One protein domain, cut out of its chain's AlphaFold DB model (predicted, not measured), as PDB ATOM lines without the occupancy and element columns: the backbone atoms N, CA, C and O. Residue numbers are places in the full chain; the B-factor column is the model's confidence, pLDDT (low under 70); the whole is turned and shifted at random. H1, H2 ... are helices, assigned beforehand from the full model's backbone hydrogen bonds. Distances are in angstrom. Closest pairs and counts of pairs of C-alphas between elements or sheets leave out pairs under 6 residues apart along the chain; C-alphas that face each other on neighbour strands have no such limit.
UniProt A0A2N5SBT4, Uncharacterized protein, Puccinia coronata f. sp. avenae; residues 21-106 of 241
ATOM      1  N   PHE A  21      23.443  29.575  52.452       59.19
ATOM      2  CA  PHE A  21      23.906  30.056  51.174       59.19
ATOM      3  C   PHE A  21      25.319  29.604  50.755       59.19
ATOM      4  O   PHE A  21      25.546  29.326  49.582       59.19
ATOM      5  N   GLU A  22      26.262  29.516  51.696       63.59
ATOM      6  CA  GLU A  22      27.641  29.066  51.438       63.59
ATOM      7  C   GLU A  22      27.728  27.531  51.353       63.59
ATOM      8  O   GLU A  22      28.595  26.986  50.673       63.59
ATOM      9  N   LEU A  23      26.815  26.822  52.034       62.34
ATOM     10  CA  LEU A  23      26.739  25.357  52.008       62.34
ATOM     11  C   LEU A  23      26.088  24.809  50.729       62.34
ATOM     12  O   LEU A  23      26.395  23.686  50.335       62.34
ATOM     13  N   ASP A  24      25.182  25.569  50.106       66.94
ATOM     14  CA  ASP A  24      24.468  25.148  48.899       66.94
ATOM     15  C   ASP A  24      24.076  26.352  48.016       66.94
ATOM     16  O   ASP A  24      22.969  26.893  48.141       66.94
ATOM     17  N   PRO A  25      24.954  26.774  47.088       65.50
ATOM     18  CA  PRO A  25      24.729  27.950  46.247       65.50
ATOM     19  C   PRO A  25      23.639  27.735  45.180       65.50
ATOM     20  O   PRO A  25      23.259  28.685  44.490       65.50
ATOM     21  N   CYS A  26      23.140  26.499  45.054       70.69
ATOM     22  CA  CYS A  26      22.051  26.094  44.167       70.69
ATOM     23  C   CYS A  26      20.735  25.829  44.885       70.69
ATOM     24  O   CYS A  26      19.730  25.563  44.230       70.69
ATOM     25  N   GLY A  27      20.724  25.879  46.215       63.19
ATOM     26  CA  GLY A  27      19.532  25.611  47.004       63.19
ATOM     27  C   GLY A  27      18.988  24.185  46.870       63.19
ATOM     28  O   GLY A  27      17.835  23.971  47.235       63.19
ATOM     29  N   ALA A  28      19.779  23.204  46.415       57.28
ATOM     30  CA  ALA A  28      19.337  21.811  46.266       57.28
ATOM     31  C   ALA A  28      18.837  21.192  47.591       57.28
ATOM     32  O   ALA A  28      17.968  20.324  47.590       57.28
ATOM     33  N   ASN A  29      19.333  21.691  48.724       55.38
ATOM     34  CA  ASN A  29      18.945  21.321  50.085       55.38
ATOM     35  C   ASN A  29      18.263  22.475  50.845       55.38
ATOM     36  O   ASN A  29      17.921  22.332  52.020       55.38
ATOM     37  N   THR A  30      18.054  23.626  50.198       58.78
ATOM     38  CA  THR A  30      17.466  24.813  50.829       58.78
ATOM     39  C   THR A  30      16.001  24.913  50.431       58.78
ATOM     40  O   THR A  30      15.642  25.567  49.458       58.78
ATOM     41  N   ALA A  31      15.134  24.276  51.221       45.88
ATOM     42  CA  ALA A  31      13.693  24.172  50.963       45.88
ATOM     43  C   ALA A  31      12.935  25.518  50.925       45.88
ATOM     44  O   ALA A  31      11.720  25.530  50.736       45.88
ATOM     45  N   ASN A  32      13.607  26.653  51.134       53.16
ATOM     46  CA  ASN A  32      12.962  27.956  51.096       53.16
ATOM     47  C   ASN A  32      13.959  29.080  50.773       53.16
ATOM     48  O   ASN A  32      14.360  29.843  51.649       53.16
ATOM     49  N   PHE A  33      14.359  29.200  49.503       64.25
ATOM     50  CA  PHE A  33      15.051  30.391  48.992       64.25
ATOM     51  C   PHE A  33      14.061  31.559  48.814       64.25
ATOM     52  O   PHE A  33      13.937  32.156  47.747       64.25
ATOM     53  N   THR A  34      13.269  31.844  49.847       69.25
ATOM     54  CA  THR A  34      12.395  33.016  49.846       69.25
ATOM     55  C   THR A  34      13.232  34.229  50.210       69.25
ATOM     56  O   THR A  34      13.984  34.207  51.183       69.25
ATOM     57  N   LEU A  35      13.084  35.300  49.433       72.94
ATOM     58  CA  LEU A  35      13.709  36.587  49.707       72.94
ATOM     59  C   LEU A  35      13.089  37.200  50.969       72.94
ATOM     60  O   LEU A  35      12.107  37.936  50.893       72.94
ATOM     61  N   THR A  36      13.645  36.863  52.132       79.69
ATOM     62  CA  THR A  36      13.293  37.484  53.411       79.69
ATOM     63  C   THR A  36      14.420  38.397  53.904       79.69
ATOM     64  O   THR A  36      15.588  38.182  53.554       79.69
ATOM     65  N   PRO A  37      14.109  39.415  54.726       81.44
ATOM     66  CA  PRO A  37      15.127  40.279  55.324       81.44
ATOM     67  C   PRO A  37      16.184  39.499  56.118       81.44
ATOM     68  O   PRO A  37      17.362  39.847  56.099       81.44
ATOM     69  N   GLU A  38      15.786  38.410  56.775       81.19
ATOM     70  CA  GLU A  38      16.681  37.556  57.558       81.19
ATOM     71  C   GLU A  38      17.674  36.807  56.659       81.19
ATOM     72  O   GLU A  38      18.853  36.684  57.001       81.19
ATOM     73  N   LEU A  39      17.230  36.339  55.485       80.00
ATOM     74  CA  LEU A  39      18.114  35.720  54.496       80.00
ATOM     75  C   LEU A  39      19.097  36.745  53.921       80.00
ATOM     76  O   LEU A  39      20.287  36.463  53.807       80.00
ATOM     77  N   TRP A  40      18.618  37.949  53.606       84.56
ATOM     78  CA  TRP A  40      19.454  39.030  53.083       84.56
ATOM     79  C   TRP A  40      20.572  39.421  54.058       84.56
ATOM     80  O   TRP A  40      21.743  39.515  53.678       84.56
ATOM     81  N   GLN A  41      20.213  39.590  55.335       85.19
ATOM     82  CA  GLN A  41      21.149  39.965  56.389       85.19
ATOM     83  C   GLN A  41      22.127  38.833  56.713       85.19
ATOM     84  O   GLN A  41      23.328  39.074  56.827       85.19
ATOM     85  N   SER A  42      21.639  37.592  56.824       80.62
ATOM     86  CA  SER A  42      22.504  36.439  57.097       80.62
ATOM     87  C   SER A  42      23.493  36.179  55.962       80.62
ATOM     88  O   SER A  42      24.655  35.912  56.240       80.62
ATOM     89  N   ALA A  43      23.098  36.348  54.697       77.38
ATOM     90  CA  ALA A  43      23.992  36.218  53.545       77.38
ATOM     91  C   ALA A  43      24.986  37.392  53.375       77.38
ATOM     92  O   ALA A  43      25.850  37.331  52.489       77.38
ATOM     93  N   GLN A  44      24.898  38.428  54.224       86.06
ATOM     94  CA  GLN A  44      25.686  39.666  54.158       86.06
ATOM     95  C   GLN A  44      25.647  40.306  52.763       86.06
ATOM     96  O   GLN A  44      26.680  40.652  52.182       86.06
ATOM     97  N   MET A  45      24.445  40.421  52.200       85.94
ATOM     98  CA  MET A  45      24.264  40.900  50.831       85.94
ATOM     99  C   MET A  45      24.677  42.357  50.643       85.94
ATOM    100  O   MET A  45      25.252  42.683  49.609       85.94
ATOM    101  N   ASP A  46      24.469  43.213  51.643       88.69
ATOM    102  CA  ASP A  46      24.859  44.626  51.566       88.69
ATOM    103  C   ASP A  46      26.383  44.784  51.422       88.69
ATOM    104  O   ASP A  46      26.862  45.504  50.546       88.69
ATOM    105  N   ASP A  47      27.155  44.034  52.216       89.12
ATOM    106  CA  ASP A  47      28.620  44.012  52.129       89.12
ATOM    107  C   ASP A  47      29.104  43.408  50.807       89.12
ATOM    108  O   ASP A  47      30.104  43.859  50.239       89.12
ATOM    109  N   TYR A  48      28.411  42.372  50.327       86.62
ATOM    110  CA  TYR A  48      28.713  41.727  49.056       86.62
ATOM    111  C   TYR A  48      28.516  42.701  47.891       86.62
ATOM    112  O   TYR A  48      29.442  42.910  47.112       86.62
ATOM    113  N   ILE A  49      27.367  43.376  47.826       88.50
ATOM    114  CA  ILE A  49      27.056  44.371  46.794       88.50
ATOM    115  C   ILE A  49      28.012  45.561  46.882       88.50
ATOM    116  O   ILE A  49      28.460  46.046  45.849       88.50
ATOM    117  N   ALA A  50      28.381  46.016  48.080       87.56
ATOM    118  CA  ALA A  50      29.301  47.141  48.231       87.56
ATOM    119  C   ALA A  50      30.718  46.832  47.712       87.56
ATOM    120  O   ALA A  50      31.378  47.714  47.163       87.56
ATOM    121  N   LYS A  51      31.189  45.590  47.874       87.00
ATOM    122  CA  LYS A  51      32.539  45.164  47.464       87.00
ATOM    123  C   LYS A  51      32.604  44.636  46.033       87.00
ATOM    124  O   LYS A  51      33.701  44.491  45.495       87.00
ATOM    125  N   HIS A  52      31.465  44.314  45.429       82.06
ATOM    126  CA  HIS A  52      31.439  43.689  44.118       82.06
ATOM    127  C   HIS A  52      31.831  44.702  43.018       82.06
ATOM    128  O   HIS A  52      31.248  45.780  42.918       82.06
ATOM    129  N   PRO A  53      32.819  44.397  42.159       79.31
ATOM    130  CA  PRO A  53      33.330  45.366  41.187       79.31
ATOM    131  C   PRO A  53      32.296  45.732  40.112       79.31
ATOM    132  O   PRO A  53      32.308  46.846  39.594       79.31
ATOM    133  N   LEU A  54      31.378  44.812  39.794       78.44
ATOM    134  CA  LEU A  54      30.352  45.037  38.774       78.44
ATOM    135  C   LEU A  54      29.144  45.826  39.301       78.44
ATOM    136  O   LEU A  54      28.471  46.474  38.517       78.44
ATOM    137  N   THR A  55      28.852  45.831  40.598       75.75
ATOM    138  CA  THR A  55      27.675  46.550  41.133       75.75
ATOM    139  C   THR A  55      27.913  48.057  41.251       75.75
ATOM    140  O   THR A  55      26.958  48.823  41.194       75.75
ATOM    141  N   GLN A  56      29.171  48.494  41.382       76.44
ATOM    142  CA  GLN A  56      29.526  49.903  41.607       76.44
ATOM    143  C   GLN A  56      29.574  50.754  40.330       76.44
ATOM    144  O   GLN A  56      29.365  51.962  40.388       76.44
ATOM    145  N   ASN A  57      29.885  50.148  39.181       78.19
ATOM    146  CA  ASN A  57      30.157  50.890  37.944       78.19
ATOM    147  C   ASN A  57      29.406  50.336  36.725       78.19
ATOM    148  O   ASN A  57      29.780  50.604  35.585       78.19
ATOM    149  N   SER A  58      28.372  49.523  36.943       79.44
ATOM    150  CA  SER A  58      27.583  48.964  35.848       79.44
ATOM    151  C   SER A  58      26.091  49.043  36.144       79.44
ATOM    152  O   SER A  58      25.656  49.105  37.295       79.44
ATOM    153  N   THR A  59      25.291  49.075  35.082       85.75
ATOM    154  CA  THR A  59      23.841  48.940  35.212       85.75
ATOM    155  C   THR A  59      23.485  47.484  35.507       85.75
ATOM    156  O   THR A  59      24.226  46.568  35.154       85.75
ATOM    157  N   ILE A  60      22.309  47.243  36.088       86.25
ATOM    158  CA  ILE A  60      21.837  45.880  36.379       86.25
ATOM    159  C   ILE A  60      21.846  44.990  35.122       86.25
ATOM    160  O   ILE A  60      22.173  43.811  35.211       86.25
ATOM    161  N   SER A  61      21.557  45.549  33.943       85.56
ATOM    162  CA  SER A  61      21.601  44.808  32.676       85.56
ATOM    163  C   SER A  61      23.029  44.411  32.273       85.56
ATOM    164  O   SER A  61      23.233  43.329  31.732       85.56
ATOM    165  N   GLN A  62      24.030  45.256  32.548       86.38
ATOM    166  CA  GLN A  62      25.442  44.928  32.311       86.38
ATOM    167  C   GLN A  62      25.954  43.896  33.320       86.38
ATOM    168  O   GLN A  62      26.659  42.965  32.935       86.38
ATOM    169  N   PHE A  63      25.544  44.021  34.584       86.69
ATOM    170  CA  PHE A  63      25.789  43.007  35.604       86.69
ATOM    171  C   PHE A  63      25.210  41.651  35.181       86.69
ATOM    172  O   PHE A  63      25.926  40.655  35.179       86.69
ATOM    173  N   ALA A  64      23.955  41.625  34.724       86.81
ATOM    174  CA  ALA A  64      23.311  40.409  34.249       86.81
ATOM    175  C   ALA A  64      24.010  39.818  33.015       86.81
ATOM    176  O   ALA A  64      24.223  38.611  32.945       86.81
ATOM    177  N   TYR A  65      24.445  40.656  32.069       87.06
ATOM    178  CA  TYR A  65      25.242  40.208  30.926       87.06
ATOM    179  C   TYR A  65      26.551  39.532  31.365       87.06
ATOM    180  O   TYR A  65      26.901  38.475  30.841       87.06
ATOM    181  N   ALA A  66      27.243  40.098  32.360       85.88
ATOM    182  CA  ALA A  66      28.508  39.571  32.870       85.88
ATOM    183  C   ALA A  66      28.372  38.186  33.530       85.88
ATOM    184  O   ALA A  66      29.297  37.382  33.451       85.88
ATOM    185  N   ILE A  67      27.213  37.887  34.122       84.12
ATOM    186  CA  ILE A  67      26.899  36.587  34.746       84.12
ATOM    187  C   ILE A  67      26.156  35.625  33.800       84.12
ATOM    188  O   ILE A  67      25.593  34.628  34.241       84.12
ATOM    189  N   GLY A  68      26.139  35.905  32.491       83.81
ATOM    190  CA  GLY A  68      25.548  35.013  31.487       83.81
ATOM    191  C   GLY A  68      24.029  35.141  31.318       83.81
ATOM    192  O   GLY A  68      23.398  34.264  30.733       83.81
ATOM    193  N   MET A  69      23.435  36.243  31.787       83.44
ATOM    194  CA  MET A  69      22.016  36.596  31.650       83.44
ATOM    195  C   MET A  69      21.797  37.832  30.765       83.44
ATOM    196  O   MET A  69      21.326  38.866  31.242       83.44
ATOM    197  N   PRO A  70      22.056  37.752  29.447       82.75
ATOM    198  CA  PRO A  70      21.849  38.886  28.543       82.75
ATOM    199  C   PRO A  70      20.368  39.272  28.380       82.75
ATOM    200  O   PRO A  70      20.065  40.395  27.989       82.75
ATOM    201  N   ASN A  71      19.440  38.358  28.684       83.38
ATOM    202  CA  ASN A  71      17.997  38.571  28.530       83.38
ATOM    203  C   ASN A  71      17.343  39.242  29.749       83.38
ATOM    204  O   ASN A  71      16.136  39.484  29.750       83.38
ATOM    205  N   PHE A  72      18.111  39.527  30.801       86.31
ATOM    206  CA  PHE A  72      17.583  40.133  32.015       86.31
ATOM    207  C   PHE A  72      17.556  41.658  31.881       86.31
ATOM    208  O   PHE A  72      18.530  42.351  32.173       86.31
ATOM    209  N   ASN A  73      16.422  42.182  31.420       83.56
ATOM    210  CA  ASN A  73      16.187  43.617  31.304       83.56
ATOM    211  C   ASN A  73      14.968  44.028  32.140       83.56
ATOM    212  O   ASN A  73      13.840  43.658  31.821       83.56
ATOM    213  N   CYS A  74      15.200  44.784  33.214       85.75
ATOM    214  CA  CYS A  74      14.151  45.271  34.109       85.75
ATOM    215  C   CYS A  74      13.792  46.726  33.814       85.75
ATOM    216  O   CYS A  74      14.666  47.556  33.572       85.75
ATOM    217  N   GLY A  75      12.505  47.052  33.892       81.81
ATOM    218  CA  GLY A  75      12.012  48.401  33.661       81.81
ATOM    219  C   GLY A  75      10.503  48.509  33.848       81.81
ATOM    220  O   GLY A  75       9.782  47.509  33.902       81.81
ATOM    221  N   ILE A  76      10.015  49.749  33.912       75.56
ATOM    222  CA  ILE A  76       8.585  50.028  34.059       75.56
ATOM    223  C   ILE A  76       7.837  49.481  32.841       75.56
ATOM    224  O   ILE A  76       8.161  49.806  31.701       75.56
ATOM    225  N   GLY A  77       6.833  48.645  33.085       73.75
ATOM    226  CA  GLY A  77       6.057  47.971  32.045       73.75
ATOM    227  C   GLY A  77       6.720  46.727  31.446       73.75
ATOM    228  O   GLY A  77       6.056  46.017  30.695       73.75
ATOM    229  N   ALA A  78       7.970  46.418  31.801       79.25
ATOM    230  CA  ALA A  78       8.653  45.186  31.412       79.25
ATOM    231  C   ALA A  78       8.642  44.171  32.562       79.25
ATOM    232  O   ALA A  78       8.740  44.536  33.734       79.25
ATOM    233  N   SER A  79       8.540  42.884  32.238       79.50
ATOM    234  CA  SER A  79       8.770  41.785  33.178       79.50
ATOM    235  C   SER A  79      10.190  41.267  33.001       79.50
ATOM    236  O   SER A  79      10.594  40.966  31.881       79.50
ATOM    237  N   CYS A  80      10.925  41.131  34.098       85.44
ATOM    238  CA  CYS A  80      12.225  40.478  34.104       85.44
ATOM    239  C   CYS A  80      12.161  39.205  34.941       85.44
ATOM    240  O   CYS A  80      11.504  39.169  35.981       85.44
ATOM    241  N   GLU A  81      12.820  38.160  34.453       82.62
ATOM    242  CA  GLU A  81      12.813  36.825  35.041       82.62
ATOM    243  C   GLU A  81      14.249  36.411  35.344       82.62
ATOM    244  O   GLU A  81      15.072  36.286  34.438       82.62
ATOM    245  N   ALA A  82      14.549  36.195  36.623       76.06
ATOM    246  CA  ALA A  82      15.867  35.781  37.089       76.06
ATOM    247  C   ALA A  82      16.180  34.300  36.774       76.06
ATOM    248  O   ALA A  82      17.265  33.826  37.090       76.06
ATOM    249  N   GLY A  83      15.274  33.571  36.112       76.44
ATOM    250  CA  GLY A  83      15.454  32.157  35.786       76.44
ATOM    251  C   GLY A  83      15.416  31.244  37.017       76.44
ATOM    252  O   GLY A  83      14.987  31.638  38.107       76.44
ATOM    253  N   GLN A  84      15.843  29.995  36.827       74.00
ATOM    254  CA  GLN A  84      15.958  29.028  37.916       74.00
ATOM    255  C   GLN A  84      17.269  29.246  38.674       74.00
ATOM    256  O   GLN A  84      18.278  29.654  38.099       74.00
ATOM    257  N   ILE A  85      17.260  28.947  39.971       72.19
ATOM    258  CA  ILE A  85      18.480  28.973  40.773       72.19
ATOM    259  C   ILE A  85      19.520  28.013  40.167       72.19
ATOM    260  O   ILE A  85      19.186  26.910  39.733       72.19
ATOM    261  N   CYS A  86      20.777  28.455  40.095       74.69
ATOM    262  CA  CYS A  86      21.907  27.741  39.492       74.69
ATOM    263  C   CYS A  86      21.939  27.550  37.979       74.69
ATOM    264  O   CYS A  86      22.906  26.985  37.464       74.69
ATOM    265  N   TYR A  87      20.961  28.074  37.247       74.31
ATOM    266  CA  TYR A  87      21.093  28.193  35.806       74.31
ATOM    267  C   TYR A  87      20.403  29.463  35.305       74.31
ATOM    268  O   TYR A  87      19.168  29.506  35.283       74.31
ATOM    269  N   PRO A  88      21.144  30.486  34.837       70.75
ATOM    270  CA  PRO A  88      22.604  30.592  34.635       70.75
ATOM    271  C   PRO A  88      23.383  31.343  35.744       70.75
ATOM    272  O   PRO A  88      24.609  31.343  35.712       70.75
ATOM    273  N   ALA A  89      22.709  31.962  36.721       75.06
ATOM    274  CA  ALA A  89      23.351  32.627  37.860       75.06
ATOM    275  C   ALA A  89      23.339  31.725  39.106       75.06
ATOM    276  O   ALA A  89      22.346  31.053  39.395       75.06
ATOM    277  N   ILE A  90      24.447  31.710  39.846       79.94
ATOM    278  CA  ILE A  90      24.670  30.844  41.007       79.94
ATOM    279  C   ILE A  90      24.854  31.728  42.234       79.94
ATOM    280  O   ILE A  90      25.489  32.780  42.161       79.94
ATOM    281  N   GLY A  91      24.350  31.299  43.385       79.94
ATOM    282  CA  GLY A  91      24.722  31.958  44.619       79.94
ATOM    283  C   GLY A  91      24.237  33.421  44.706       79.94
ATOM    284  O   GLY A  91      23.097  33.746  44.362       79.94
ATOM    285  N   LYS A  92      25.075  34.300  45.274       81.81
ATOM    286  CA  LYS A  92      24.652  35.629  45.748       81.81
ATOM    287  C   LYS A  92      24.252  36.517  44.573       81.81
ATOM    288  O   LYS A  92      23.347  37.336  44.706       81.81
ATOM    289  N   ASP A  93      24.837  36.271  43.405       84.75
ATOM    290  CA  ASP A  93      24.467  36.907  42.144       84.75
ATOM    291  C   ASP A  93      23.010  36.623  41.756       84.75
ATOM    292  O   ASP A  93      22.280  37.537  41.369       84.75
ATOM    293  N   TYR A  94      22.537  35.383  41.943       84.69
ATOM    294  CA  TYR A  94      21.129  35.037  41.733       84.69
ATOM    295  C   TYR A  94      20.214  35.773  42.721       84.69
ATOM    296  O   TYR A  94      19.162  36.277  42.328       84.69
ATOM    297  N   LEU A  95      20.627  35.897  43.989       84.50
ATOM    298  CA  LEU A  95      19.856  36.613  45.012       84.50
ATOM    299  C   LEU A  95      19.661  38.095  44.649       84.50
ATOM    300  O   LEU A  95      18.570  38.632  44.841       84.50
ATOM    301  N   ILE A  96      20.684  38.736  44.069       86.38
ATOM    302  CA  ILE A  96      20.595  40.115  43.561       86.38
ATOM    303  C   ILE A  96      19.564  40.200  42.432       86.38
ATOM    304  O   ILE A  96      18.655  41.028  42.490       86.38
ATOM    305  N   LEU A  97      19.666  39.338  41.418       86.50
ATOM    306  CA  LEU A  97      18.742  39.361  40.280       86.50
ATOM    307  C   LEU A  97      17.296  39.072  40.695       86.50
ATOM    308  O   LEU A  97      16.368  39.732  40.225       86.50
ATOM    309  N   TYR A  98      17.098  38.128  41.613       86.00
ATOM    310  CA  TYR A  98      15.782  37.804  42.147       86.00
ATOM    311  C   TYR A  98      15.178  38.978  42.931       86.00
ATOM    312  O   TYR A  98      14.003  39.309  42.752       86.00
ATOM    313  N   ALA A  99      15.985  39.672  43.742       86.69
ATOM    314  CA  ALA A  99      15.551  40.881  44.438       86.69
ATOM    315  C   ALA A  99      15.127  41.988  43.463       86.69
ATOM    316  O   ALA A  99      14.073  42.602  43.645       86.69
ATOM    317  N   VAL A 100      15.883  42.191  42.381       89.06
ATOM    318  CA  VAL A 100      15.516  43.158  41.338       89.06
ATOM    319  C   VAL A 100      14.218  42.754  40.632       89.06
ATOM    320  O   VAL A 100      13.368  43.610  40.390       89.06
ATOM    321  N   GLN A 101      14.021  41.469  40.325       89.38
ATOM    322  CA  GLN A 101      12.773  40.983  39.731       89.38
ATOM    323  C   GLN A 101      11.562  41.308  40.620       89.38
ATOM    324  O   GLN A 101      10.557  41.829  40.127       89.38
ATOM    325  N   GLN A 102      11.657  41.035  41.924       87.38
ATOM    326  CA  GLN A 102      10.574  41.323  42.868       87.38
ATOM    327  C   GLN A 102      10.320  42.824  43.005       87.38
ATOM    328  O   GLN A 102       9.168  43.260  42.966       87.38
ATOM    329  N   TRP A 103      11.384  43.624  43.074       88.69
ATOM    330  CA  TRP A 103      11.285  45.080  43.071       88.69
ATOM    331  C   TRP A 103      10.575  45.605  41.821       88.69
ATOM    332  O   TRP A 103       9.671  46.431  41.913       88.69
ATOM    333  N   ASN A 104      10.935  45.095  40.644       90.06
ATOM    334  CA  ASN A 104      10.328  45.506  39.387       90.06
ATOM    335  C   ASN A 104       8.833  45.149  39.323       90.06
ATOM    336  O   ASN A 104       8.018  45.969  38.901       90.06
ATOM    337  N   ASN A 105       8.448  43.955  39.788       88.88
ATOM    338  CA  ASN A 105       7.038  43.573  39.893       88.88
ATOM    339  C   ASN A 105       6.282  44.511  40.846       88.88
ATOM    340  O   ASN A 105       5.256  45.079  40.472       88.88
ATOM    341  N   PHE A 106       6.837  44.753  42.035       89.62
ATOM    342  CA  PHE A 106       6.261  45.677  43.009       89.62
ATOM    343  C   PHE A 106       6.076  47.087  42.430       89.62
ATOM    344  O   PHE A 106       4.976  47.636  42.487       89.62
TER     345      PHE A 106
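This is residues 21 to 106 of the 241 residues of an uncharacterized protein of Puccinia coronata f. sp. avenae (UniProt A0A2N5SBT4). Four short helices, H1 to H4, follow one another in an open arc round the long last helix H5, which runs through the middle. The printed part has 86 residues, five named helices and no named strand; its class is all helix, with under half, 40 residues, in named elements. It is compact, with a radius of gyration of the C-alphas of 12.5 A, and spans 32 by 25 by 23 A.

H1 is residues 37 to 42, from C-alpha 37 at (15.127, 40.279, 55.324); H2 is 45 to 51, H3 53 to 57, H4 60 to 66. H5, residues 92 to 106, 21.1 A long, ends at (6.261, 45.677, 43.009).

H1 and H5 are near each other. H2 and H3 only just touch, only at the corner, with 3 pairs of C-alphas within 8 A, the closest Ile 49 and Thr 55, 6.1 A. H4 and H5 are close but not clearly touching, C-alphas 64 and 97 closest at 7.6 A. Every O i to N i+4 pair is within hydrogen-bond range in H1, H2, H4 and H5; H3 has 0 of 1, and 0 of 2 for i+3.

The printed part has no cut. The link H4 to H5 is long. Residues 21 to 25 and 27 to 34 have pLDDT under 70.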